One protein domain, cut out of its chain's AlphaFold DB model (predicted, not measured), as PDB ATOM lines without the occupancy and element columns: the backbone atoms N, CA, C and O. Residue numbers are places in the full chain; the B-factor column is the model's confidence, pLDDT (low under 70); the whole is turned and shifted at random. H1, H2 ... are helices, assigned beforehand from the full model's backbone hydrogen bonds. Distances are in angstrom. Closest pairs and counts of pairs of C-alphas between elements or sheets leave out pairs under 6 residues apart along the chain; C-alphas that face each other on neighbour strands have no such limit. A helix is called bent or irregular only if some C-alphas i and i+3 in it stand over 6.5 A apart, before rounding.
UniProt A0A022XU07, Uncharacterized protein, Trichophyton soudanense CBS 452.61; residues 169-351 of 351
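AT A GLANCE: This is residues 169 to 351 of the 351 residues of an uncharacterized protein of Trichophyton soudanense CBS 452.61 (UniProt A0A022XU07). Six helices, H1, H3, H4, H5, H6 and H7, run side by side along the long axis as an up-and-down bundle, each running against the one before it, and they form a flattened ring that is nearly closed, with its loosest place between H1 and H3. The short H2 crosses one end and joins H1 to H3, while residues 231 to 237 stick out at the other end. The printed part has 183 residues with seven named helices, H1 to H7 in chain order, and no named strand, and its class is all helix. It is compact, with a radius of gyration of the C-alphas of 17.3 A, and elongated, with spans of 56 by 35 by 23 A.

HOW THE PARTS SIT: H1, residues 169 to 196, touches H7, residues 335 to 344, with residues 184 to 195 alone, opposite ways at a shallow tilt of 9 degrees; their closest C-alphas, those of Gly 188 and Pro 341, are 5.1 A apart. H2, residues 198 to 205, is about perpendicular to H1 at 82 degrees and touches no helix. H3, residues 209 to 227, is close to H1 but not clearly touching, the closest C-alphas being those of Leu 194 and Gln 209 at 7.3 A. H3 and H4, residues 237 to 259, form a hairpin at a shallow tilt of 28 degrees, with C-alphas 218 and 250 closest at 3.9 A. H5, residues 272 to 285, is the hub, touching H3, H4 and H6, residues 292 to 320. H5 and H6 form a hairpin at a shallow tilt of 21 degrees, with C-alphas 281 and 302 closest at 3.9 A. H6 and H7 form another, with C-alphas 308 and 340 closest at 4.7 A. H1 and H5 are apart. Every O i to N i+4 pair is within hydrogen-bond range in H2, H4 and H5, against 23 of 24 in H1, 14 of 15 in H3, 24 of 25 in H6 and 3 of 6 in H7.

IN THESE COORDINATES: H1 begins at C-alpha 169 (-36.432, 25.042, 11.328) and is 42.5 A long; it is irregular, with C-alphas 169 and 172 7.2 A apart. H2 measures 10.3 A, H3 27.0 A, H4 33.1 A and H5 19.9 A. H6, 40.3 A, has a kink of 27 degrees near residue 314 and is only just irregular, with C-alphas 317 and 320 6.6 A apart. H7, 15.5 A, ends at C-alpha 344 (-11.532, 33.196, -4.315).

THE WHOLE: The two C-alphas farthest apart, those of Glu 234 and Pro 328, are 57.5 A apart. The printed part has no cut, and the links H4 to H5 and H6 to H7 are long. The mean pLDDT of the printed part is 82.9, with values under 70 at residues 172, 198, 200 and 344 to 351.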
ATOM      1  N   ASP A 169     -36.870  26.236  12.062       72.94
ATOM      2  CA  ASP A 169     -36.432  25.042  11.328       72.94
ATOM      3  C   ASP A 169     -35.396  25.339  10.231       72.94
ATOM      4  O   ASP A 169     -34.636  24.462   9.822       72.94
ATOM      5  N   HIS A 170     -35.278  26.598   9.797       71.31
ATOM      6  CA  HIS A 170     -34.302  27.031   8.792       71.31
ATOM      7  C   HIS A 170     -33.016  27.622   9.391       71.31
ATOM      8  O   HIS A 170     -32.111  28.014   8.650       71.31
ATOM      9  N   LEU A 171     -32.904  27.696  10.724       76.75
ATOM     10  CA  LEU A 171     -31.753  28.298  11.402       76.75
ATOM     11  C   LEU A 171     -30.446  27.557  11.090       76.75
ATOM     12  O   LEU A 171     -29.442  28.203  10.818       76.75
ATOM     13  N   GLY A 172     -30.454  26.218  11.103       69.88
ATOM     14  CA  GLY A 172     -29.246  25.416  10.856       69.88
ATOM     15  C   GLY A 172     -28.661  25.662   9.465       69.88
ATOM     16  O   GLY A 172     -27.497  26.030   9.338       69.88
ATOM     17  N   GLN A 173     -29.507  25.568   8.436       70.12
ATOM     18  CA  GLN A 173     -29.126  25.854   7.051       70.12
ATOM     19  C   GLN A 173     -28.637  27.296   6.880       70.12
ATOM     20  O   GLN A 173     -27.604  27.533   6.259       70.12
ATOM     21  N   CYS A 174     -29.331  28.266   7.474       77.81
ATOM     22  CA  CYS A 174     -28.913  29.661   7.422       77.81
ATOM     23  C   CYS A 174     -27.538  29.894   8.079       77.81
ATOM     24  O   CYS A 174     -26.680  30.555   7.489       77.81
ATOM     25  N   LEU A 175     -27.309  29.332   9.271       75.19
ATOM     26  CA  LEU A 175     -26.029  29.437   9.968       75.19
ATOM     27  C   LEU A 175     -24.901  28.835   9.134       75.19
ATOM     28  O   LEU A 175     -23.897  29.512   8.938       75.19
ATOM     29  N   ALA A 176     -25.090  27.632   8.584       70.75
ATOM     30  CA  ALA A 176     -24.095  26.988   7.730       70.75
ATOM     31  C   ALA A 176     -23.682  27.897   6.558       70.75
ATOM     32  O   ALA A 176     -22.494  28.135   6.345       70.75
ATOM     33  N   HIS A 177     -24.648  28.506   5.862       75.75
ATOM     34  CA  HIS A 177     -24.370  29.383   4.721       75.75
ATOM     35  C   HIS A 177     -23.641  30.677   5.112       75.75
ATOM     36  O   HIS A 177     -22.657  31.045   4.468       75.75
ATOM     37  N   PHE A 178     -24.073  31.376   6.167       81.12
ATOM     38  CA  PHE A 178     -23.421  32.625   6.584       81.12
ATOM     39  C   PHE A 178     -22.056  32.405   7.227       81.12
ATOM     40  O   PHE A 178     -21.149  33.215   7.015       81.12
ATOM     41  N   ILE A 179     -21.900  31.329   7.999       79.12
ATOM     42  CA  ILE A 179     -20.636  30.964   8.639       79.12
ATOM     43  C   ILE A 179     -19.624  30.555   7.567       79.12
ATOM     44  O   ILE A 179     -18.539  31.136   7.519       79.12
ATOM     45  N   MET A 180     -19.989  29.646   6.653       75.75
ATOM     46  CA  MET A 180     -19.100  29.248   5.558       75.75
ATOM     47  C   MET A 180     -18.793  30.413   4.611       75.75
ATOM     48  O   MET A 180     -17.629  30.650   4.292       75.75
ATOM     49  N   GLY A 181     -19.799  31.197   4.209       77.75
ATOM     50  CA  GLY A 181     -19.595  32.373   3.358       77.75
ATOM     51  C   GLY A 181     -18.656  33.405   3.996       77.75
ATOM     52  O   GLY A 181     -17.719  33.879   3.353       77.75
ATOM     53  N   SER A 182     -18.841  33.695   5.289       82.31
ATOM     54  CA  SER A 182     -17.945  34.586   6.042       82.31
ATOM     55  C   SER A 182     -16.529  34.020   6.159       82.31
ATOM     56  O   SER A 182     -15.566  34.783   6.080       82.31
ATOM     57  N   ALA A 183     -16.380  32.700   6.314       77.50
ATOM     58  CA  ALA A 183     -15.078  32.043   6.379       77.50
ATOM     59  C   ALA A 183     -14.296  32.185   5.063       77.50
ATOM     60  O   ALA A 183     -13.111  32.514   5.101       77.50
ATOM     61  N   PHE A 184     -14.948  32.039   3.903       73.94
ATOM     62  CA  PHE A 184     -14.305  32.267   2.602       73.94
ATOM     63  C   PHE A 184     -13.904  33.731   2.387       73.94
ATOM     64  O   PHE A 184     -12.804  34.004   1.902       73.94
ATOM     65  N   ILE A 185     -14.742  34.687   2.805       80.50
ATOM     66  CA  ILE A 185     -14.390  36.114   2.760       80.50
ATOM     67  C   ILE A 185     -13.172  36.392   3.650       80.50
ATOM     68  O   ILE A 185     -12.206  37.017   3.207       80.50
ATOM     69  N   ALA A 186     -13.184  35.892   4.889       78.62
ATOM     70  CA  ALA A 186     -12.065  36.028   5.816       78.62
ATOM     71  C   ALA A 186     -10.784  35.394   5.251       78.62
ATOM     72  O   ALA A 186      -9.716  35.998   5.325       78.62
ATOM     73  N   TYR A 187     -10.897  34.222   4.629       75.25
ATOM     74  CA  TYR A 187      -9.792  33.538   3.967       75.25
ATOM     75  C   TYR A 187      -9.179  34.382   2.838       75.25
ATOM     76  O   TYR A 187      -7.966  34.599   2.826       75.25
ATOM     77  N   GLY A 188     -10.001  34.944   1.944       75.12
ATOM     78  CA  GLY A 188      -9.536  35.835   0.875       75.12
ATOM     79  C   GLY A 188      -8.848  37.099   1.406       75.12
ATOM     80  O   GLY A 188      -7.803  37.509   0.888       75.12
ATOM     81  N   ILE A 189      -9.369  37.685   2.491       79.31
ATOM     82  CA  ILE A 189      -8.745  38.827   3.177       79.31
ATOM     83  C   ILE A 189      -7.384  38.432   3.766       79.31
ATOM     84  O   ILE A 189      -6.401  39.139   3.548       79.31
ATOM     85  N   ILE A 190      -7.299  37.300   4.471       78.12
ATOM     86  CA  ILE A 190      -6.048  36.803   5.063       78.12
ATOM     87  C   ILE A 190      -4.999  36.561   3.975       78.12
ATOM     88  O   ILE A 190      -3.871  37.035   4.109       78.12
ATOM     89  N   LEU A 191      -5.364  35.886   2.879       76.25
ATOM     90  CA  LEU A 191      -4.458  35.669   1.748       76.25
ATOM     91  C   LEU A 191      -3.964  36.990   1.152       76.25
ATOM     92  O   LEU A 191      -2.771  37.134   0.890       76.25
ATOM     93  N   THR A 192      -4.854  37.969   0.994       78.56
ATOM     94  CA  THR A 192      -4.502  39.295   0.467       78.56
ATOM     95  C   THR A 192      -3.534  40.030   1.399       78.56
ATOM     96  O   THR A 192      -2.540  40.591   0.940       78.56
ATOM     97  N   ILE A 193      -3.767  39.991   2.716       78.19
ATOM     98  CA  ILE A 193      -2.872  40.598   3.712       78.19
ATOM     99  C   ILE A 193      -1.503  39.907   3.706       78.19
ATOM    100  O   ILE A 193      -0.473  40.586   3.722       78.19
ATOM    101  N   LEU A 194      -1.471  38.570   3.657       76.12
ATOM    102  CA  LEU A 194      -0.225  37.802   3.598       76.12
ATOM    103  C   LEU A 194       0.585  38.119   2.336       76.12
ATOM    104  O   LEU A 194       1.811  38.218   2.401       76.12
ATOM    105  N   LEU A 195      -0.101  38.315   1.211       76.88
ATOM    106  CA  LEU A 195       0.512  38.662  -0.064       76.88
ATOM    107  C   LEU A 195       1.074  40.090  -0.066       76.88
ATOM    108  O   LEU A 195       2.225  40.273  -0.446       76.88
ATOM    109  N   LEU A 196       0.296  41.079   0.386       74.50
ATOM    110  CA  LEU A 196       0.665  42.499   0.300       74.50
ATOM    111  C   LEU A 196       1.628  42.959   1.399       74.50
ATOM    112  O   LEU A 196       2.525  43.756   1.150       74.50
ATOM    113  N   VAL A 197       1.418  42.500   2.633       70.69
ATOM    114  CA  VAL A 197       2.131  43.007   3.822       70.69
ATOM    115  C   VAL A 197       2.887  41.884   4.531       70.69
ATOM    116  O   VAL A 197       3.923  42.107   5.160       70.69
ATOM    117  N   GLY A 198       2.394  40.650   4.420       68.69
ATOM    118  CA  GLY A 198       2.922  39.506   5.151       68.69
ATOM    119  C   GLY A 198       4.289  39.014   4.690       68.69
ATOM    120  O   GLY A 198       4.923  38.308   5.461       68.69
ATOM    121  N   GLN A 199       4.798  39.385   3.512       70.19
ATOM    122  CA  GLN A 199       6.060  38.834   2.984       70.19
ATOM    123  C   GLN A 199       7.255  39.030   3.934       70.19
ATOM    124  O   GLN A 199       8.021  38.094   4.168       70.19
ATOM    125  N   PHE A 200       7.393  40.211   4.545       69.88
ATOM    126  CA  PHE A 200       8.459  40.469   5.523       69.88
ATOM    127  C   PHE A 200       8.266  39.655   6.812       69.88
ATOM    128  O   PHE A 200       9.207  39.064   7.341       69.88
ATOM    129  N   TRP A 201       7.023  39.563   7.289       74.94
ATOM    130  CA  TRP A 201       6.678  38.774   8.468       74.94
ATOM    131  C   TRP A 201       6.888  37.269   8.237       74.94
ATOM    132  O   TRP A 201       7.503  36.599   9.066       74.94
ATOM    133  N   LEU A 202       6.496  36.744   7.077       76.38
ATOM    134  CA  LEU A 202       6.718  35.355   6.676       76.38
ATOM    135  C   LEU A 202       8.211  35.004   6.718       76.38
ATOM    136  O   LEU A 202       8.579  33.989   7.311       76.38
ATOM    137  N   ARG A 203       9.085  35.890   6.211       73.25
ATOM    138  CA  ARG A 203      10.547  35.721   6.315       73.25
ATOM    139  C   ARG A 203      11.016  35.627   7.770       73.25
ATOM    140  O   ARG A 203      11.827  34.760   8.076       73.25
ATOM    141  N   SER A 204      10.477  36.459   8.666       79.31
ATOM    142  CA  SER A 204      10.839  36.439  10.093       79.31
ATOM    143  C   SER A 204      10.384  35.171  10.830       79.31
ATOM    144  O   SER A 204      11.057  34.723  11.752       79.31
ATOM    145  N   THR A 205       9.276  34.552  10.404       83.12
ATOM    146  CA  THR A 205       8.759  33.315  11.026       83.12
ATOM    147  C   THR A 205       9.459  32.045  10.541       83.12
ATOM    148  O   THR A 205       9.317  30.990  11.161       83.12
ATOM    149  N   GLY A 206      10.179  32.106   9.416       84.25
ATOM    150  CA  GLY A 206      10.786  30.928   8.791       84.25
ATOM    151  C   GLY A 206       9.764  29.913   8.259       84.25
ATOM    152  O   GLY A 206      10.092  28.737   8.097       84.25
ATOM    153  N   ARG A 207       8.521  30.337   7.997       87.31
ATOM    154  CA  ARG A 207       7.430  29.498   7.471       87.31
ATOM    155  C   ARG A 207       6.982  30.002   6.096       87.31
ATOM    156  O   ARG A 207       7.057  31.194   5.814       87.31
ATOM    157  N   SER A 208       6.549  29.091   5.223       88.06
ATOM    158  CA  SER A 208       5.971  29.458   3.923       88.06
ATOM    159  C   SER A 208       4.528  29.939   4.084       88.06
ATOM    160  O   SER A 208       3.869  29.634   5.077       88.06
ATOM    161  N   GLN A 209       4.016  30.670   3.094       86.00
ATOM    162  CA  GLN A 209       2.612  31.094   3.058       86.00
ATOM    163  C   GLN A 209       1.664  29.887   3.158       86.00
ATOM    164  O   GLN A 209       0.668  29.915   3.874       86.00
ATOM    165  N   GLU A 210       2.030  28.794   2.499       89.44
ATOM    166  CA  GLU A 210       1.286  27.541   2.448       89.44
ATOM    167  C   GLU A 210       1.236  26.834   3.801       89.44
ATOM    168  O   GLU A 210       0.282  26.108   4.057       89.44
ATOM    169  N   PHE A 211       2.210  27.067   4.687       91.19
ATOM    170  CA  PHE A 211       2.147  26.559   6.056       91.19
ATOM    171  C   PHE A 211       0.971  27.183   6.814       91.19
ATOM    172  O   PHE A 211       0.203  26.464   7.444       91.19
ATOM    173  N   PHE A 212       0.819  28.508   6.735       88.25
ATOM    174  CA  PHE A 212      -0.272  29.222   7.406       88.25
ATOM    175  C   PHE A 212      -1.622  28.920   6.769       88.25
ATOM    176  O   PHE A 212      -2.598  28.709   7.477       88.25
ATOM    177  N   ASP A 213      -1.658  28.832   5.444       88.00
ATOM    178  CA  ASP A 213      -2.839  28.404   4.704       88.00
ATOM    179  C   ASP A 213      -3.299  27.001   5.122       88.00
ATOM    180  O   ASP A 213      -4.435  26.799   5.547       88.00
ATOM    181  N   SER A 214      -2.369  26.045   5.143       92.12
ATOM    182  CA  SER A 214      -2.637  24.693   5.628       92.12
ATOM    183  C   SER A 214      -3.081  24.679   7.091       92.12
ATOM    184  O   SER A 214      -3.954  23.899   7.446       92.12
ATOM    185  N   ALA A 215      -2.525  25.551   7.939       91.94
ATOM    186  CA  ALA A 215      -2.936  25.661   9.335       91.94
ATOM    187  C   ALA A 215      -4.377  26.176   9.479       91.94
ATOM    188  O   ALA A 215      -5.114  25.676  10.326       91.94
ATOM    189  N   VAL A 216      -4.795  27.131   8.640       88.06
ATOM    190  CA  VAL A 216      -6.185  27.614   8.591       88.06
ATOM    191  C   VAL A 216      -7.117  26.508   8.106       88.06
ATOM    192  O   VAL A 216      -8.129  26.259   8.754       88.06
ATOM    193  N   ILE A 217      -6.753  25.797   7.033       89.81
ATOM    194  CA  ILE A 217      -7.505  24.636   6.535       89.81
ATOM    195  C   ILE A 217      -7.631  23.563   7.628       89.81
ATOM    196  O   ILE A 217      -8.714  23.017   7.827       89.81
ATOM    197  N   THR A 218      -6.561  23.301   8.390       93.81
ATOM    198  CA  THR A 218      -6.594  22.369   9.524       93.81
ATOM    199  C   THR A 218      -7.520  22.826  10.634       93.81
ATOM    200  O   THR A 218      -8.361  22.045  11.071       93.81
ATOM    201  N   ALA A 219      -7.381  24.070  11.089       91.12
ATOM    202  CA  ALA A 219      -8.207  24.602  12.165       91.12
ATOM    203  C   ALA A 219      -9.690  24.607  11.773       91.12
ATOM    204  O   ALA A 219     -10.531  24.169  12.554       91.12
ATOM    205  N   TRP A 220     -10.000  25.041  10.548       86.81
ATOM    206  CA  TRP A 220     -11.365  25.055  10.036       86.81
ATOM    207  C   TRP A 220     -11.938  23.650   9.881       86.81
ATOM    208  O   TRP A 220     -13.021  23.384  10.389       86.81
ATOM    209  N   GLY A 221     -11.203  22.739   9.234       89.88
ATOM    210  CA  GLY A 221     -11.639  21.355   9.052       89.88
ATOM    211  C   GLY A 221     -11.918  20.664  10.385       89.88
ATOM    212  O   GLY A 221     -12.937  19.997  10.521       89.88
ATOM    213  N   PHE A 222     -11.067  20.902  11.391       92.19
ATOM    214  CA  PHE A 222     -11.245  20.357  12.731       92.19
ATOM    215  C   PHE A 222     -12.528  20.883  13.376       92.19
ATOM    216  O   PHE A 222     -13.351  20.089  13.817       92.19
ATOM    217  N   VAL A 223     -12.737  22.205  13.391       87.94
ATOM    218  CA  VAL A 223     -13.972  22.796  13.932       87.94
ATOM    219  C   VAL A 223     -15.191  22.242  13.189       87.94
ATOM    220  O   VAL A 223     -16.090  21.710  13.832       87.94
ATOM    221  N   ASN A 224     -15.172  22.261  11.854       84.94
ATOM    222  CA  ASN A 224     -16.277  21.810  11.011       84.94
ATOM    223  C   ASN A 224     -16.669  20.349  11.275       84.94
ATOM    224  O   ASN A 224     -17.853  20.038  11.362       84.94
ATOM    225  N   THR A 225     -15.692  19.454  11.464       88.69
ATOM    226  CA  THR A 225     -15.947  18.046  11.808       88.69
ATOM    227  C   THR A 225     -16.770  17.886  13.087       88.69
ATOM    228  O   THR A 225     -17.577  16.965  13.165       88.69
ATOM    229  N   PHE A 226     -16.592  18.758  14.084       87.38
ATOM    230  CA  PHE A 226     -17.253  18.614  15.387       87.38
ATOM    231  C   PHE A 226     -18.452  19.545  15.596       87.38
ATOM    232  O   PHE A 226     -19.197  19.341  16.556       87.38
ATOM    233  N   THR A 227     -18.653  20.551  14.739       81.50
ATOM    234  CA  THR A 227     -19.746  21.531  14.884       81.50
ATOM    235  C   THR A 227     -20.919  21.317  13.939       81.50
ATOM    236  O   THR A 227     -21.974  21.901  14.171       81.50
ATOM    237  N   GLU A 228     -20.745  20.532  12.877       78.94
ATOM    238  CA  GLU A 228     -21.784  20.369  11.860       78.94
ATOM    239  C   GLU A 228     -22.962  19.521  12.352       78.94
ATOM    240  O   GLU A 228     -24.120  19.916  12.229       78.94
ATOM    241  N   HIS A 229     -22.669  18.367  12.956       84.19
ATOM    242  CA  HIS A 229     -23.703  17.518  13.525       84.19
ATOM    243  C   HIS A 229     -24.122  18.029  14.908       84.19
ATOM    244  O   HIS A 229     -23.296  18.289  15.789       84.19
ATOM    245  N   ARG A 230     -25.435  18.129  15.123       80.12
ATOM    246  CA  ARG A 230     -25.998  18.425  16.441       80.12
ATOM    247  C   ARG A 230     -25.967  17.161  17.288       80.12
ATOM    248  O   ARG A 230     -26.849  16.316  17.199       80.12
ATOM    249  N   TRP A 231     -24.954  17.058  18.137       80.25
ATOM    250  CA  TRP A 231     -24.797  15.933  19.053       80.25
ATOM    251  C   TRP A 231     -26.085  15.662  19.843       80.25
ATOM    252  O   TRP A 231     -26.565  16.524  20.580       80.25
ATOM    253  N   GLY A 232     -26.634  14.458  19.670       82.12
ATOM    254  CA  GLY A 232     -27.888  14.026  20.291       82.12
ATOM    255  C   GLY A 232     -29.104  14.006  19.356       82.12
ATOM    256  O   GLY A 232     -30.158  13.551  19.791       82.12
ATOM    257  N   SER A 233     -28.982  14.448  18.099       83.88
ATOM    258  CA  SER A 233     -30.004  14.237  17.061       83.88
ATOM    259  C   SER A 233     -29.632  13.103  16.101       83.88
ATOM    260  O   SER A 233     -28.506  12.607  16.105       83.88
ATOM    261  N   GLU A 234     -30.577  12.686  15.256       87.88
ATOM    262  CA  GLU A 234     -30.301  11.732  14.178       87.88
ATOM    263  C   GLU A 234     -29.364  12.334  13.123       87.88
ATOM    264  O   GLU A 234     -29.357  13.546  12.897       87.88
ATOM    265  N   TRP A 235     -28.566  11.477  12.483       86.69
ATOM    266  CA  TRP A 235     -27.662  11.879  11.410       86.69
ATOM    267  C   TRP A 235     -28.426  12.083  10.110       86.69
ATOM    268  O   TRP A 235     -29.076  11.168   9.602       86.69
ATOM    269  N   SER A 236     -28.290  13.272   9.536       83.31
ATOM    270  CA  SER A 236     -28.815  13.560   8.205       83.31
ATOM    271  C   SER A 236     -27.793  13.235   7.104       83.31
ATOM    272  O   SER A 236     -26.587  13.132   7.343       83.31
ATOM    273  N   HIS A 237     -28.256  13.116   5.855       80.31
ATOM    274  CA  HIS A 237     -27.356  12.969   4.705       80.31
ATOM    275  C   HIS A 237     -26.397  14.165   4.567       80.31
ATOM    276  O   HIS A 237     -25.218  13.974   4.268       80.31
ATOM    277  N   SER A 238     -26.870  15.389   4.834       75.75
ATOM    278  CA  SER A 238     -26.015  16.582   4.840       75.75
ATOM    279  C   SER A 238     -24.956  16.531   5.940       75.75
ATOM    280  O   SER A 238     -23.802  16.862   5.668       75.75
ATOM    281  N   ASP A 239     -25.297  16.033   7.136       82.12
ATOM    282  CA  ASP A 239     -24.349  15.932   8.255       82.12
ATOM    283  C   ASP A 239     -23.163  15.044   7.871       82.12
ATOM    284  O   ASP A 239     -22.008  15.399   8.112       82.12
ATOM    285  N   MET A 240     -23.433  13.905   7.222       84.31
ATOM    286  CA  MET A 240     -22.388  12.989   6.764       84.31
ATOM    287  C   MET A 240     -21.484  13.638   5.713       84.31
ATOM    288  O   MET A 240     -20.259  13.527   5.809       84.31
ATOM    289  N   GLN A 241     -22.057  14.335   4.725       82.62
ATOM    290  CA  GLN A 241     -21.288  14.991   3.662       82.62
ATOM    291  C   GLN A 241     -20.378  16.095   4.211       82.62
ATOM    292  O   GLN A 241     -19.177  16.116   3.926       82.62
ATOM    293  N   HIS A 242     -20.925  16.990   5.029       83.12
ATOM    294  CA  HIS A 242     -20.193  18.121   5.589       83.12
ATOM    295  C   HIS A 242     -19.157  17.685   6.640       83.12
ATOM    296  O   HIS A 242     -18.022  18.168   6.618       83.12
ATOM    297  N   THR A 243     -19.485  16.711   7.500       88.69
ATOM    298  CA  THR A 243     -18.533  16.150   8.479       88.69
ATOM    299  C   THR A 243     -17.367  15.461   7.774       88.69
ATOM    300  O   THR A 243     -16.207  15.695   8.126       88.69
ATOM    301  N   THR A 244     -17.649  14.666   6.734       89.25
ATOM    302  CA  THR A 244     -16.616  13.993   5.930       89.25
ATOM    303  C   THR A 244     -15.715  15.005   5.226       89.25
ATOM    304  O   THR A 244     -14.494  14.856   5.250       89.25
ATOM    305  N   MET A 245     -16.285  16.072   4.654       87.19
ATOM    306  CA  MET A 245     -15.499  17.158   4.061       87.19
ATOM    307  C   MET A 245     -14.615  17.848   5.108       87.19
ATOM    308  O   MET A 245     -13.434  18.080   4.849       87.19
ATOM    309  N   GLY A 246     -15.153  18.093   6.310       90.12
ATOM    310  CA  GLY A 246     -14.382  18.560   7.461       90.12
ATOM    311  C   GLY A 246     -13.176  17.662   7.715       90.12
ATOM    312  O   GLY A 246     -12.055  18.167   7.739       90.12
ATOM    313  N   ILE A 247     -13.388  16.337   7.768       92.38
ATOM    314  CA  ILE A 247     -12.333  15.342   8.010       92.38
ATOM    315  C   ILE A 247     -11.228  15.415   6.956       92.38
ATOM    316  O   ILE A 247     -10.038  15.463   7.283       92.38
ATOM    317  N   ILE A 248     -11.625  15.464   5.685       92.25
ATOM    318  CA  ILE A 248     -10.702  15.604   4.558       92.25
ATOM    319  C   ILE A 248      -9.879  16.885   4.711       92.25
ATOM    320  O   ILE A 248      -8.660  16.832   4.564       92.25
ATOM    321  N   TRP A 249     -10.509  18.011   5.060       92.69
ATOM    322  CA  TRP A 249      -9.832  19.295   5.231       92.69
ATOM    323  C   TRP A 249      -8.734  19.245   6.289       92.69
ATOM    324  O   TRP A 249      -7.599  19.617   5.988       92.69
ATOM    325  N   TRP A 250      -9.008  18.771   7.509       94.00
ATOM    326  CA  TRP A 250      -7.974  18.841   8.548       94.00
ATOM    327  C   TRP A 250      -6.837  17.845   8.351       94.00
ATOM    328  O   TRP A 250      -5.677  18.232   8.529       94.00
ATOM    329  N   CYS A 251      -7.127  16.630   7.876       94.56
ATOM    330  CA  CYS A 251      -6.107  15.672   7.441       94.56
ATOM    331  C   CYS A 251      -5.239  16.253   6.315       94.56
ATOM    332  O   CYS A 251      -4.008  16.172   6.353       94.56
ATOM    333  N   ALA A 252      -5.875  16.895   5.334       93.50
ATOM    334  CA  ALA A 252      -5.181  17.501   4.216       93.50
ATOM    335  C   ALA A 252      -4.319  18.704   4.635       93.50
ATOM    336  O   ALA A 252      -3.173  18.832   4.203       93.50
ATOM    337  N   GLY A 253      -4.825  19.561   5.521       93.94
ATOM    338  CA  GLY A 253      -4.061  20.677   6.072       93.94
ATOM    339  C   GLY A 253      -2.859  20.209   6.904       93.94
ATOM    340  O   GLY A 253      -1.770  20.768   6.780       93.94
ATOM    341  N   LEU A 254      -2.980  19.119   7.674       95.19
ATOM    342  CA  LEU A 254      -1.841  18.549   8.404       95.19
ATOM    343  C   LEU A 254      -0.731  18.107   7.438       95.19
ATOM    344  O   LEU A 254       0.445  18.423   7.651       95.19
ATOM    345  N   LEU A 255      -1.106  17.452   6.335       94.38
ATOM    346  CA  LEU A 255      -0.176  17.076   5.271       94.38
ATOM    347  C   LEU A 255       0.452  18.307   4.593       94.38
ATOM    348  O   LEU A 255       1.670  18.354   4.412       94.38
ATOM    349  N   GLY A 256      -0.338  19.337   4.283       93.50
ATOM    350  CA  GLY A 256       0.153  20.598   3.716       93.50
ATOM    351  C   GLY A 256       1.161  21.311   4.626       93.50
ATOM    352  O   GLY A 256       2.220  21.755   4.169       93.50
ATOM    353  N   MET A 257       0.911  21.345   5.939       93.56
ATOM    354  CA  MET A 257       1.854  21.882   6.928       93.56
ATOM    355  C   MET A 257       3.156  21.078   6.986       93.56
ATOM    356  O   MET A 257       4.237  21.660   7.127       93.56
ATOM    357  N   TRP A 258       3.076  19.751   6.869       92.38
ATOM    358  CA  TRP A 258       4.252  18.885   6.828       92.38
ATOM    359  C   TRP A 258       5.091  19.121   5.561       92.38
ATOM    360  O   TRP A 258       6.300  19.337   5.666       92.38
ATOM    361  N   LEU A 259       4.449  19.205   4.389       92.88
ATOM    362  CA  LEU A 259       5.086  19.473   3.089       92.88
ATOM    363  C   LEU A 259       5.645  20.898   2.944       92.88
ATOM    364  O   LEU A 259       6.467  21.164   2.065       92.88
ATOM    365  N   SER A 260       5.236  21.820   3.817       92.50
ATOM    366  CA  SER A 260       5.661  23.225   3.807       92.50
ATOM    367  C   SER A 260       7.101  23.459   4.291       92.50
ATOM    368  O   SER A 260       7.523  24.602   4.497       92.50
ATOM    369  N   ARG A 261       7.881  22.394   4.506       90.50
ATOM    370  CA  ARG A 261       9.269  22.454   4.979       90.50
ATOM    371  C   ARG A 261      10.162  21.518   4.167       90.50
ATOM    372  O   ARG A 261       9.780  20.406   3.824       90.50
ATOM    373  N   LYS A 262      11.382  21.966   3.868       87.25
ATOM    374  CA  LYS A 262      12.448  21.120   3.311       87.25
ATOM    375  C   LYS A 262      13.056  20.249   4.416       87.25
ATOM    376  O   LYS A 262      12.954  20.572   5.597       87.25
ATOM    377  N   ARG A 263      13.792  19.198   4.032       86.12
ATOM    378  CA  ARG A 263      14.521  18.318   4.972       86.12
ATOM    379  C   ARG A 263      15.487  19.078   5.894       86.12
ATOM    380  O   ARG A 263      15.713  18.657   7.016       86.12
ATOM    381  N   ASN A 264      16.021  20.213   5.439       85.88
ATOM    382  CA  ASN A 264      16.905  21.088   6.215       85.88
ATOM    383  C   ASN A 264      16.163  22.149   7.058       85.88
ATOM    384  O   ASN A 264      16.777  23.117   7.493       85.88
ATOM    385  N   GLY A 265      14.843  22.027   7.223       81.94
ATOM    386  CA  GLY A 265      14.022  22.940   8.022       81.94
ATOM    387  C   GLY A 265      13.652  24.260   7.340       81.94
ATOM    388  O   GLY A 265      12.835  25.000   7.882       81.94
ATOM    389  N   ARG A 266      14.185  24.561   6.145       85.12
ATOM    390  CA  ARG A 266      13.839  25.791   5.411       85.12
ATOM    391  C   ARG A 266      12.391  25.749   4.898       85.12
ATOM    392  O   ARG A 266      11.933  24.674   4.497       85.12
ATOM    393  N   PRO A 267      11.687  26.893   4.844       88.19
ATOM    394  CA  PRO A 267      10.327  26.949   4.317       88.19
ATOM    395  C   PRO A 267      10.279  26.529   2.841       88.19
ATOM    396  O   PRO A 267      11.179  26.845   2.057       88.19
ATOM    397  N   LYS A 268       9.219  25.806   2.465       89.25
ATOM    398  CA  LYS A 268       8.935  25.376   1.090       89.25
ATOM    399  C   LYS A 268       7.483  25.701   0.741       89.25
ATOM    400  O   LYS A 268       6.587  25.441   1.546       89.25
ATOM    401  N   ARG A 269       7.244  26.243  -0.453       90.12
ATOM    402  CA  ARG A 269       5.889  26.324  -1.013       90.12
ATOM    403  C   ARG A 269       5.434  24.939  -1.480       90.12
ATOM    404  O   ARG A 269       6.261  24.075  -1.769       90.12
ATOM    405  N   ASN A 270       4.129  24.708  -1.495       92.00
ATOM    406  CA  ASN A 270       3.527  23.473  -1.985       92.00
ATOM    407  C   ASN A 270       2.096  23.726  -2.479       92.00
ATOM    408  O   ASN A 270       1.436  24.671  -2.070       92.00
ATOM    409  N   ILE A 271       1.609  22.857  -3.353       92.81
ATOM    410  CA  ILE A 271       0.305  23.033  -4.000       92.81
ATOM    411  C   ILE A 271      -0.869  22.484  -3.180       92.81
ATOM    412  O   ILE A 271      -2.012  22.582  -3.615       92.81
ATOM    413  N   PHE A 272      -0.618  21.876  -2.022       91.00
ATOM    414  CA  PHE A 272      -1.619  21.059  -1.345       91.00
ATOM    415  C   PHE A 272      -2.847  21.856  -0.869       91.00
ATOM    416  O   PHE A 272      -3.961  21.423  -1.163       91.00
ATOM    417  N   PRO A 273      -2.699  23.059  -0.271       89.69
ATOM    418  CA  PRO A 273      -3.844  23.931   0.002       89.69
ATOM    419  C   PRO A 273      -4.688  24.226  -1.242       89.69
ATOM    420  O   PRO A 273      -5.912  24.167  -1.195       89.69
ATOM    421  N   ALA A 274      -4.045  24.478  -2.385       90.88
ATOM    422  CA  ALA A 274      -4.741  24.778  -3.632       90.88
ATOM    423  C   ALA A 274      -5.537  23.579  -4.166       90.88
ATOM    424  O   ALA A 274      -6.640  23.759  -4.680       90.88
ATOM    425  N   VAL A 275      -5.011  22.361  -4.003       93.00
ATOM    426  CA  VAL A 275      -5.723  21.120  -4.342       93.00
ATOM    427  C   VAL A 275      -6.962  20.947  -3.463       93.00
ATOM    428  O   VAL A 275      -8.029  20.648  -3.990       93.00
ATOM    429  N   VAL A 276      -6.862  21.190  -2.150       91.88
ATOM    430  CA  VAL A 276      -8.015  21.103  -1.232       91.88
ATOM    431  C   VAL A 276      -9.115  22.081  -1.634       91.88
ATOM    432  O   VAL A 276     -10.279  21.690  -1.734       91.88
ATOM    433  N   ILE A 277      -8.757  23.336  -1.919       89.56
ATOM    434  CA  ILE A 277      -9.719  24.352  -2.364       89.56
ATOM    435  C   ILE A 277     -10.350  23.971  -3.711       89.56
ATOM    436  O   ILE A 277     -11.565  24.081  -3.864       89.56
ATOM    437  N   LEU A 278      -9.563  23.453  -4.660       92.00
ATOM    438  CA  LEU A 278     -10.067  22.999  -5.959       92.00
ATOM    439  C   LEU A 278     -11.071  21.850  -5.810       92.00
ATOM    440  O   LEU A 278     -12.158  21.910  -6.380       92.00
ATOM    441  N   LEU A 279     -10.729  20.823  -5.026       92.19
ATOM    442  CA  LEU A 279     -11.605  19.674  -4.778       92.19
ATOM    443  C   LEU A 279     -12.868  20.072  -4.007       92.19
ATOM    444  O   LEU A 279     -13.944  19.549  -4.287       92.19
ATOM    445  N   THR A 280     -12.759  21.036  -3.090       90.00
ATOM    446  CA  THR A 280     -13.929  21.613  -2.416       90.00
ATOM    447  C   THR A 280     -14.839  22.310  -3.422       90.00
ATOM    448  O   THR A 280     -16.046  22.095  -3.401       90.00
ATOM    449  N   GLY A 281     -14.270  23.097  -4.340       90.06
ATOM    450  CA  GLY A 281     -15.028  23.730  -5.418       90.06
ATOM    451  C   GLY A 281     -15.753  22.713  -6.298       90.06
ATOM    452  O   GLY A 281     -16.934  22.887  -6.588       90.06
ATOM    453  N   TYR A 282     -15.085  21.611  -6.644       92.44
ATOM    454  CA  TYR A 282     -15.700  20.510  -7.384       92.44
ATOM    455  C   TYR A 282     -16.883  19.898  -6.621       92.44
ATOM    456  O   TYR A 282     -17.981  19.820  -7.168       92.44
ATOM    457  N   ALA A 283     -16.690  19.533  -5.351       90.38
ATOM    458  CA  ALA A 283     -17.741  18.939  -4.524       90.38
ATOM    459  C   ALA A 283     -18.933  19.886  -4.302       90.38
ATOM    460  O   ALA A 283     -20.081  19.459  -4.346       90.38
ATOM    461  N   MET A 284     -18.672  21.178  -4.101       88.38
ATOM    462  CA  MET A 284     -19.717  22.191  -3.957       88.38
ATOM    463  C   MET A 284     -20.462  22.427  -5.274       88.38
ATOM    464  O   MET A 284     -21.665  22.664  -5.259       88.38
ATOM    465  N   SER A 285     -19.781  22.312  -6.420       90.25
ATOM    466  CA  SER A 285     -20.410  22.552  -7.721       90.25
ATOM    467  C   SER A 285     -21.517  21.552  -8.068       90.25
ATOM    468  O   SER A 285     -22.442  21.895  -8.806       90.25
ATOM    469  N   SER A 286     -21.424  20.339  -7.516       88.19
ATOM    470  CA  SER A 286     -22.385  19.244  -7.669       88.19
ATOM    471  C   SER A 286     -23.331  19.096  -6.472       88.19
ATOM    472  O   SER A 286     -24.126  18.154  -6.428       88.19
ATOM    473  N   HIS A 287     -23.270  20.010  -5.501       84.94
ATOM    474  CA  HIS A 287     -24.084  19.941  -4.297       84.94
ATOM    475  C   HIS A 287     -25.505  20.457  -4.567       84.94
ATOM    476  O   HIS A 287     -25.748  21.656  -4.704       84.94
ATOM    477  N   ALA A 288     -26.463  19.532  -4.666       84.06
ATOM    478  CA  ALA A 288     -27.866  19.867  -4.886       84.06
ATOM    479  C   ALA A 288     -28.485  20.517  -3.639       84.06
ATOM    480  O   ALA A 288     -28.334  20.020  -2.524       84.06
ATOM    481  N   GLN A 289     -29.211  21.615  -3.838       83.38
ATOM    482  CA  GLN A 289     -29.977  22.314  -2.808       83.38
ATOM    483  C   GLN A 289     -31.482  22.158  -3.053       83.38
ATOM    484  O   GLN A 289     -31.921  21.863  -4.164       83.38
ATOM    485  N   HIS A 290     -32.292  22.414  -2.022       80.56
ATOM    486  CA  HIS A 290     -33.755  22.340  -2.127       80.56
ATOM    487  C   HIS A 290     -34.345  23.323  -3.150       80.56
ATOM    488  O   HIS A 290     -35.361  23.030  -3.775       80.56
ATOM    489  N   LEU A 291     -33.711  24.487  -3.328       83.31
ATOM    490  CA  LEU A 291     -34.091  25.466  -4.342       83.31
ATOM    491  C   LEU A 291     -33.115  25.419  -5.515       83.31
ATOM    492  O   LEU A 291     -31.908  25.552  -5.317       83.31
ATOM    493  N   MET A 292     -33.647  25.378  -6.739       87.31
ATOM    494  CA  MET A 292     -32.847  25.450  -7.969       87.31
ATOM    495  C   MET A 292     -31.936  26.682  -7.995       87.31
ATOM    496  O   MET A 292     -30.770  26.581  -8.364       87.31
ATOM    497  N   LEU A 293     -32.440  27.837  -7.547       84.19
ATOM    498  CA  LEU A 293     -31.637  29.054  -7.437       84.19
ATOM    499  C   LEU A 293     -30.416  28.844  -6.528       84.19
ATOM    500  O   LEU A 293     -29.312  29.228  -6.895       84.19
ATOM    501  N   SER A 294     -30.599  28.195  -5.377       81.44
ATOM    502  CA  SER A 294     -29.511  27.907  -4.437       81.44
ATOM    503  C   SER A 294     -28.502  26.920  -5.027       81.44
ATOM    504  O   SER A 294     -27.302  27.123  -4.873       81.44
ATOM    505  N   THR A 295     -28.970  25.905  -5.763       86.44
ATOM    506  CA  THR A 295     -28.103  24.963  -6.490       86.44
ATOM    507  C   THR A 295     -27.252  25.691  -7.529       86.44
ATOM    508  O   THR A 295     -26.040  25.521  -7.552       86.44
ATOM    509  N   MET A 296     -27.855  26.561  -8.346       88.31
ATOM    510  CA  MET A 296     -27.123  27.335  -9.359       88.31
ATOM    511  C   MET A 296     -26.090  28.269  -8.726       88.31
ATOM    512  O   MET A 296     -24.971  28.391  -9.223       88.31
ATOM    513  N   VAL A 297     -26.442  28.892  -7.600       85.25
ATOM    514  CA  VAL A 297     -25.518  29.712  -6.818       85.25
ATOM    515  C   VAL A 297     -24.342  28.865  -6.311       85.25
ATOM    516  O   VAL A 297     -23.194  29.239  -6.550       85.25
ATOM    517  N   HIS A 298     -24.591  27.700  -5.697       85.94
ATOM    518  CA  HIS A 298     -23.543  26.757  -5.264       85.94
ATOM    519  C   HIS A 298     -22.648  26.301  -6.426       85.94
ATOM    520  O   HIS A 298     -21.428  26.267  -6.270       85.94
ATOM    521  N   SER A 299     -23.215  26.044  -7.609       89.31
ATOM    522  CA  SER A 299     -22.450  25.715  -8.817       89.31
ATOM    523  C   SER A 299     -21.498  26.835  -9.236       89.31
ATOM    524  O   SER A 299     -20.315  26.576  -9.466       89.31
ATOM    525  N   VAL A 300     -21.967  28.087  -9.269       89.25
ATOM    526  CA  VAL A 300     -21.116  29.248  -9.579       89.25
ATOM    527  C   VAL A 300     -19.996  29.396  -8.549       89.25
ATOM    528  O   VAL A 300     -18.829  29.520  -8.929       89.25
ATOM    529  N   PHE A 301     -20.318  29.319  -7.254       85.19
ATOM    530  CA  PHE A 301     -19.305  29.332  -6.196       85.19
ATOM    531  C   PHE A 301     -18.291  28.190  -6.382       85.19
ATOM    532  O   PHE A 301     -17.083  28.405  -6.257       85.19
ATOM    533  N   GLY A 302     -18.753  26.992  -6.748       89.56
ATOM    534  CA  GLY A 302     -17.908  25.821  -6.953       89.56
ATOM    535  C   GLY A 302     -16.882  26.052  -8.056       89.56
ATOM    536  O   GLY A 302     -15.682  25.873  -7.840       89.56
ATOM    537  N   TYR A 303     -17.328  26.575  -9.199       91.00
ATOM    538  CA  TYR A 303     -16.441  26.932 -10.305       91.00
ATOM    539  C   TYR A 303     -15.435  28.026  -9.939       91.00
ATOM    540  O   TYR A 303     -14.274  27.935 -10.340       91.00
ATOM    541  N   THR A 304     -15.825  29.024  -9.140       88.69
ATOM    542  CA  THR A 304     -14.876  30.054  -8.681       88.69
ATOM    543  C   THR A 304     -13.787  29.476  -7.774       88.69
ATOM    544  O   THR A 304     -12.612  29.781  -7.972       88.69
ATOM    545  N   LEU A 305     -14.123  28.568  -6.849       88.38
ATOM    546  CA  LEU A 305     -13.126  27.892  -6.013       88.38
ATOM    547  C   LEU A 305     -12.211  26.972  -6.832       88.38
ATOM    548  O   LEU A 305     -10.998  26.967  -6.617       88.38
ATOM    549  N   MET A 306     -12.763  26.248  -7.811       92.06
ATOM    550  CA  MET A 306     -11.967  25.446  -8.746       92.06
ATOM    551  C   MET A 306     -10.970  26.318  -9.514       92.06
ATOM    552  O   MET A 306      -9.785  25.990  -9.577       92.06
ATOM    553  N   ALA A 307     -11.426  27.457 -10.045       91.19
ATOM    554  CA  ALA A 307     -10.578  28.411 -10.752       91.19
ATOM    555  C   ALA A 307      -9.504  29.021  -9.834       91.19
ATOM    556  O   ALA A 307      -8.347  29.125 -10.240       91.19
ATOM    557  N   ALA A 308      -9.843  29.360  -8.586       88.69
ATOM    558  CA  ALA A 308      -8.891  29.881  -7.605       88.69
ATOM    559  C   ALA A 308      -7.794  28.856  -7.262       88.69
ATOM    560  O   ALA A 308      -6.606  29.199  -7.242       88.69
ATOM    561  N   GLY A 309      -8.178  27.594  -7.038       91.19
ATOM    562  CA  GLY A 309      -7.245  26.494  -6.803       91.19
ATOM    563  C   GLY A 309      -6.349  26.228  -8.015       91.19
ATOM    564  O   GLY A 309      -5.128  26.154  -7.874       91.19
ATOM    565  N   ALA A 310      -6.921  26.183  -9.221       93.62
ATOM    566  CA  ALA A 310      -6.168  26.000 -10.461       93.62
ATOM    567  C   ALA A 310      -5.172  27.145 -10.701       93.62
ATOM    568  O   ALA A 310      -3.995  26.892 -10.963       93.62
ATOM    569  N   ALA A 311      -5.608  28.396 -10.531       92.06
ATOM    570  CA  ALA A 311      -4.742  29.567 -10.615       92.06
ATOM    571  C   ALA A 311      -3.557  29.451  -9.648       92.06
ATOM    572  O   ALA A 311      -2.417  29.667 -10.044       92.06
ATOM    573  N   ARG A 312      -3.785  29.014  -8.404       90.31
ATOM    574  CA  ARG A 312      -2.694  28.875  -7.431       90.31
ATOM    575  C   ARG A 312      -1.726  27.742  -7.759       90.31
ATOM    576  O   ARG A 312      -0.525  27.877  -7.537       90.31
ATOM    577  N   ILE A 313      -2.219  26.634  -8.310       93.62
ATOM    578  CA  ILE A 313      -1.361  25.544  -8.800       93.62
ATOM    579  C   ILE A 313      -0.471  26.058  -9.938       93.62
ATOM    580  O   ILE A 313       0.733  25.783  -9.933       93.62
ATOM    581  N   ILE A 314      -1.041  26.835 -10.868       93.31
ATOM    582  CA  ILE A 314      -0.309  27.456 -11.980       93.31
ATOM    583  C   ILE A 314       0.751  28.433 -11.453       93.31
ATOM    584  O   ILE A 314       1.916  28.367 -11.857       93.31
ATOM    585  N   GLU A 315       0.362  29.291 -10.509       91.56
ATOM    586  CA  GLU A 315       1.239  30.259  -9.849       91.56
ATOM    587  C   GLU A 315       2.464  29.571  -9.232       91.56
ATOM    588  O   GLU A 315       3.603  29.924  -9.544       91.56
ATOM    589  N   ILE A 316       2.244  28.573  -8.371       90.56
ATOM    590  CA  ILE A 316       3.313  27.914  -7.611       90.56
ATOM    591  C   ILE A 316       4.207  27.086  -8.538       90.56
ATOM    592  O   ILE A 316       5.433  27.198  -8.468       90.56
ATOM    593  N   SER A 317       3.604  26.283  -9.418       92.56
ATOM    594  CA  SER A 317       4.331  25.266 -10.189       92.56
ATOM    595  C   SER A 317       5.047  25.847 -11.408       92.56
ATOM    596  O   SER A 317       6.172  25.446 -11.703       92.56
ATOM    597  N   PHE A 318       4.426  26.802 -12.112       92.69
ATOM    598  CA  PHE A 318       4.910  27.260 -13.420       92.69
ATOM    599  C   PHE A 318       5.426  28.699 -13.401       92.69
ATOM    600  O   PHE A 318       6.507  28.956 -13.936       92.69
ATOM    601  N   VAL A 319       4.698  29.627 -12.768       91.00
ATOM    602  CA  VAL A 319       5.072  31.054 -12.755       91.00
ATOM    603  C   VAL A 319       6.239  31.293 -11.798       91.00
ATOM    604  O   VAL A 319       7.302  31.773 -12.192       91.00
ATOM    605  N   LEU A 320       6.067  30.918 -10.530       89.38
ATOM    606  CA  LEU A 320       7.047  31.186  -9.481       89.38
ATOM    607  C   LEU A 320       8.054  30.059  -9.297       89.38
ATOM    608  O   LEU A 320       9.179  30.339  -8.877       89.38
ATOM    609  N   LYS A 321       7.690  28.821  -9.650       90.75
ATOM    610  CA  LYS A 321       8.527  27.622  -9.482       90.75
ATOM    611  C   LYS A 321       8.997  27.483  -8.030       90.75
ATOM    612  O   LYS A 321      10.191  27.547  -7.741       90.75
ATOM    613  N   ASP A 322       8.039  27.396  -7.110       86.88
ATOM    614  CA  ASP A 322       8.218  27.349  -5.647       86.88
ATOM    615  C   ASP A 322       8.846  28.601  -4.994       86.88
ATOM    616  O   ASP A 322       9.046  28.626  -3.773       86.88
ATOM    617  N   ARG A 323       9.139  29.666  -5.755       84.12
ATOM    618  CA  ARG A 323       9.614  30.943  -5.194       84.12
ATOM    619  C   ARG A 323       8.476  31.719  -4.522       84.12
ATOM    620  O   ARG A 323       7.301  31.555  -4.848       84.12
ATOM    621  N   SER A 324       8.832  32.581  -3.570       80.44
ATOM    622  CA  SER A 324       7.878  33.478  -2.898       80.44
ATOM    623  C   SER A 324       7.396  34.608  -3.811       80.44
ATOM    624  O   SER A 324       6.232  34.983  -3.756       80.44
ATOM    625  N   THR A 325       8.283  35.123  -4.660       81.88
ATOM    626  CA  THR A 325       8.004  36.133  -5.688       81.88
ATOM    627  C   THR A 325       9.105  36.085  -6.765       81.88
ATOM    628  O   THR A 325      10.143  35.446  -6.567       81.88
ATOM    629  N   LEU A 326       8.861  36.722  -7.914       83.19
ATOM    630  CA  LEU A 326       9.858  36.980  -8.956       83.19
ATOM    631  C   LEU A 326      10.717  38.224  -8.689       83.19
ATOM    632  O   LEU A 326      11.751  38.360  -9.340       83.19
ATOM    633  N   SER A 327      10.314  39.114  -7.773       81.19
ATOM    634  CA  SER A 327      11.080  40.335  -7.503       81.19
ATOM    635  C   SER A 327      12.464  39.997  -6.925       81.19
ATOM    636  O   SER A 327      12.534  39.180  -6.000       81.19
ATOM    637  N   PRO A 328      13.564  40.611  -7.410       75.38
ATOM    638  CA  PRO A 328      14.921  40.319  -6.934       75.38
ATOM    639  C   PRO A 328      15.143  40.587  -5.436       75.38
ATOM    640  O   PRO A 328      15.823  39.817  -4.763       75.38
ATOM    641  N   ASP A 329      14.545  41.651  -4.899       76.00
ATOM    642  CA  ASP A 329      14.523  41.990  -3.462       76.00
ATOM    643  C   ASP A 329      13.427  41.229  -2.680       76.00
ATOM    644  O   ASP A 329      13.392  41.158  -1.441       76.00
ATOM    645  N   GLY A 330      12.525  40.615  -3.437       71.62
ATOM    646  CA  GLY A 330      11.326  39.925  -3.022       71.62
ATOM    647  C   GLY A 330      10.319  40.779  -2.250       71.62
ATOM    648  O   GLY A 330       9.626  40.224  -1.390       71.62
ATOM    649  N   SER A 331      10.268  42.090  -2.504       71.81
ATOM    650  CA  SER A 331       9.269  42.990  -1.911       71.81
ATOM    651  C   SER A 331       7.977  43.071  -2.717       71.81
ATOM    652  O   SER A 331       6.929  43.304  -2.125       71.81
ATOM    653  N   ASP A 332       8.041  42.878  -4.037       78.56
ATOM    654  CA  ASP A 332       6.886  43.052  -4.921       78.56
ATOM    655  C   ASP A 332       6.279  41.701  -5.339       78.56
ATOM    656  O   ASP A 332       7.000  40.868  -5.897       78.56
ATOM    657  N   PRO A 333       4.995  41.418  -5.061       81.81
ATOM    658  CA  PRO A 333       4.315  40.223  -5.556       81.81
ATOM    659  C   PRO A 333       4.104  40.273  -7.074       81.81
ATOM    660  O   PRO A 333       3.697  41.289  -7.633       81.81
ATOM    661  N   ASN A 334       4.295  39.146  -7.758       84.38
ATOM    662  CA  ASN A 334       3.959  39.046  -9.174       84.38
ATOM    663  C   ASN A 334       2.443  39.236  -9.389       84.38
ATOM    664  O   ASN A 334       1.636  38.733  -8.607       84.38
ATOM    665  N   SER A 335       2.053  39.902 -10.482       83.62
ATOM    666  CA  SER A 335       0.647  40.180 -10.821       83.62
ATOM    667  C   SER A 335      -0.243  38.927 -10.820       83.62
ATOM    668  O   SER A 335      -1.411  38.996 -10.441       83.62
ATOM    669  N   PHE A 336       0.311  37.761 -11.163       85.44
ATOM    670  CA  PHE A 336      -0.409  36.490 -11.154       85.44
ATOM    671  C   PHE A 336      -0.760  36.005  -9.738       85.44
ATOM    672  O   PHE A 336      -1.788  35.360  -9.553       85.44
ATOM    673  N   GLN A 337       0.034  36.358  -8.718       83.75
ATOM    674  CA  GLN A 337      -0.211  35.958  -7.322       83.75
ATOM    675  C   GLN A 337      -1.501  36.558  -6.758       83.75
ATOM    676  O   GLN A 337      -2.088  36.031  -5.815       83.75
ATOM    677  N   TYR A 338      -1.968  37.656  -7.348       82.31
ATOM    678  CA  TYR A 338      -3.224  38.281  -6.973       82.31
ATOM    679  C   TYR A 338      -4.452  37.528  -7.501       82.31
ATOM    680  O   TYR A 338      -5.553  37.708  -6.981       82.31
ATOM    681  N   LEU A 339      -4.295  36.677  -8.520       81.38
ATOM    682  CA  LEU A 339      -5.425  36.017  -9.166       81.38
ATOM    683  C   LEU A 339      -6.152  35.079  -8.199       81.38
ATOM    684  O   LEU A 339      -7.377  35.100  -8.139       81.38
ATOM    685  N   THR A 340      -5.423  34.311  -7.388       80.44
ATOM    686  CA  THR A 340      -6.048  33.423  -6.403       80.44
ATOM    687  C   THR A 340      -6.914  34.164  -5.383       80.44
ATOM    688  O   THR A 340      -8.089  33.812  -5.290       80.44
ATOM    689  N   PRO A 341      -6.420  35.175  -4.635       73.56
ATOM    690  CA  PRO A 341      -7.266  35.893  -3.687       73.56
ATOM    691  C   PRO A 341      -8.452  36.584  -4.376       73.56
ATOM    692  O   PRO A 341      -9.564  36.512  -3.856       73.56
ATOM    693  N   TYR A 342      -8.270  37.168  -5.566       72.50
ATOM    694  CA  TYR A 342      -9.365  37.837  -6.278       72.50
ATOM    695  C   TYR A 342     -10.438  36.884  -6.810       72.50
ATOM    696  O   TYR A 342     -11.617  37.208  -6.727       72.50
ATOM    697  N   VAL A 343     -10.057  35.713  -7.324       71.31
ATOM    698  CA  VAL A 343     -11.009  34.707  -7.825       71.31
ATOM    699  C   VAL A 343     -11.668  33.943  -6.671       71.31
ATOM    700  O   VAL A 343     -12.808  33.510  -6.794       71.31
ATOM    701  N   SER A 344     -10.986  33.824  -5.526       59.81
ATOM    702  CA  SER A 344     -11.532  33.196  -4.315       59.81
ATOM    703  C   SER A 344     -12.539  34.055  -3.550       59.81
ATOM    704  O   SER A 344     -13.207  33.526  -2.671       59.81
ATOM    705  N   LEU A 345     -12.639  35.356  -3.855       58.94
ATOM    706  CA  LEU A 345     -13.644  36.271  -3.314       58.94
ATOM    707  C   LEU A 345     -14.811  36.328  -4.301       58.94
ATOM    708  O   LEU A 345     -14.798  37.145  -5.228       58.94
ATOM    709  N   PRO A 346     -15.821  35.464  -4.155       49.91
ATOM    710  CA  PRO A 346     -16.874  35.375  -5.135       49.91
ATOM    711  C   PRO A 346     -17.765  36.594  -4.890       49.91
ATOM    712  O   PRO A 346     -18.353  36.758  -3.827       49.91
ATOM    713  N   PHE A 347     -17.808  37.475  -5.884       44.81
ATOM    714  CA  PHE A 347     -18.675  38.645  -5.966       44.81
ATOM    715  C   PHE A 347     -18.468  39.768  -4.935       44.81
ATOM    716  O   PHE A 347     -19.100  39.857  -3.890       44.81
ATOM    717  N   ARG A 348     -17.759  40.807  -5.392       37.25
ATOM    718  CA  ARG A 348     -17.968  42.198  -4.947       37.25
ATOM    719  C   ARG A 348     -19.293  42.807  -5.458       37.25
ATOM    720  O   ARG A 348     -19.528  43.987  -5.215       37.25
ATOM    721  N   ARG A 349     -20.107  42.062  -6.227       28.94
ATOM    722  CA  ARG A 349     -21.325  42.541  -6.923       28.94
ATOM    723  C   ARG A 349     -22.351  41.429  -7.222       28.94
ATOM    724  O   ARG A 349     -22.690  41.204  -8.378       28.94
ATOM    725  N   ALA A 350     -22.810  40.704  -6.212       27.25
ATOM    726  CA  ALA A 350     -24.015  39.877  -6.339       27.25
ATOM    727  C   ALA A 350     -24.819  39.943  -5.043       27.25
ATOM    728  O   ALA A 350     -24.948  38.952  -4.340       27.25
ATOM    729  N   PHE A 351     -25.289  41.148  -4.734       29.89
ATOM    730  CA  PHE A 351     -26.525  41.428  -4.013       29.89
ATOM    731  C   PHE A 351     -27.058  42.758  -4.530       29.89
ATOM    732  O   PHE A 351     -26.222  43.679  -4.707       29.89
TER     733      PHE A 351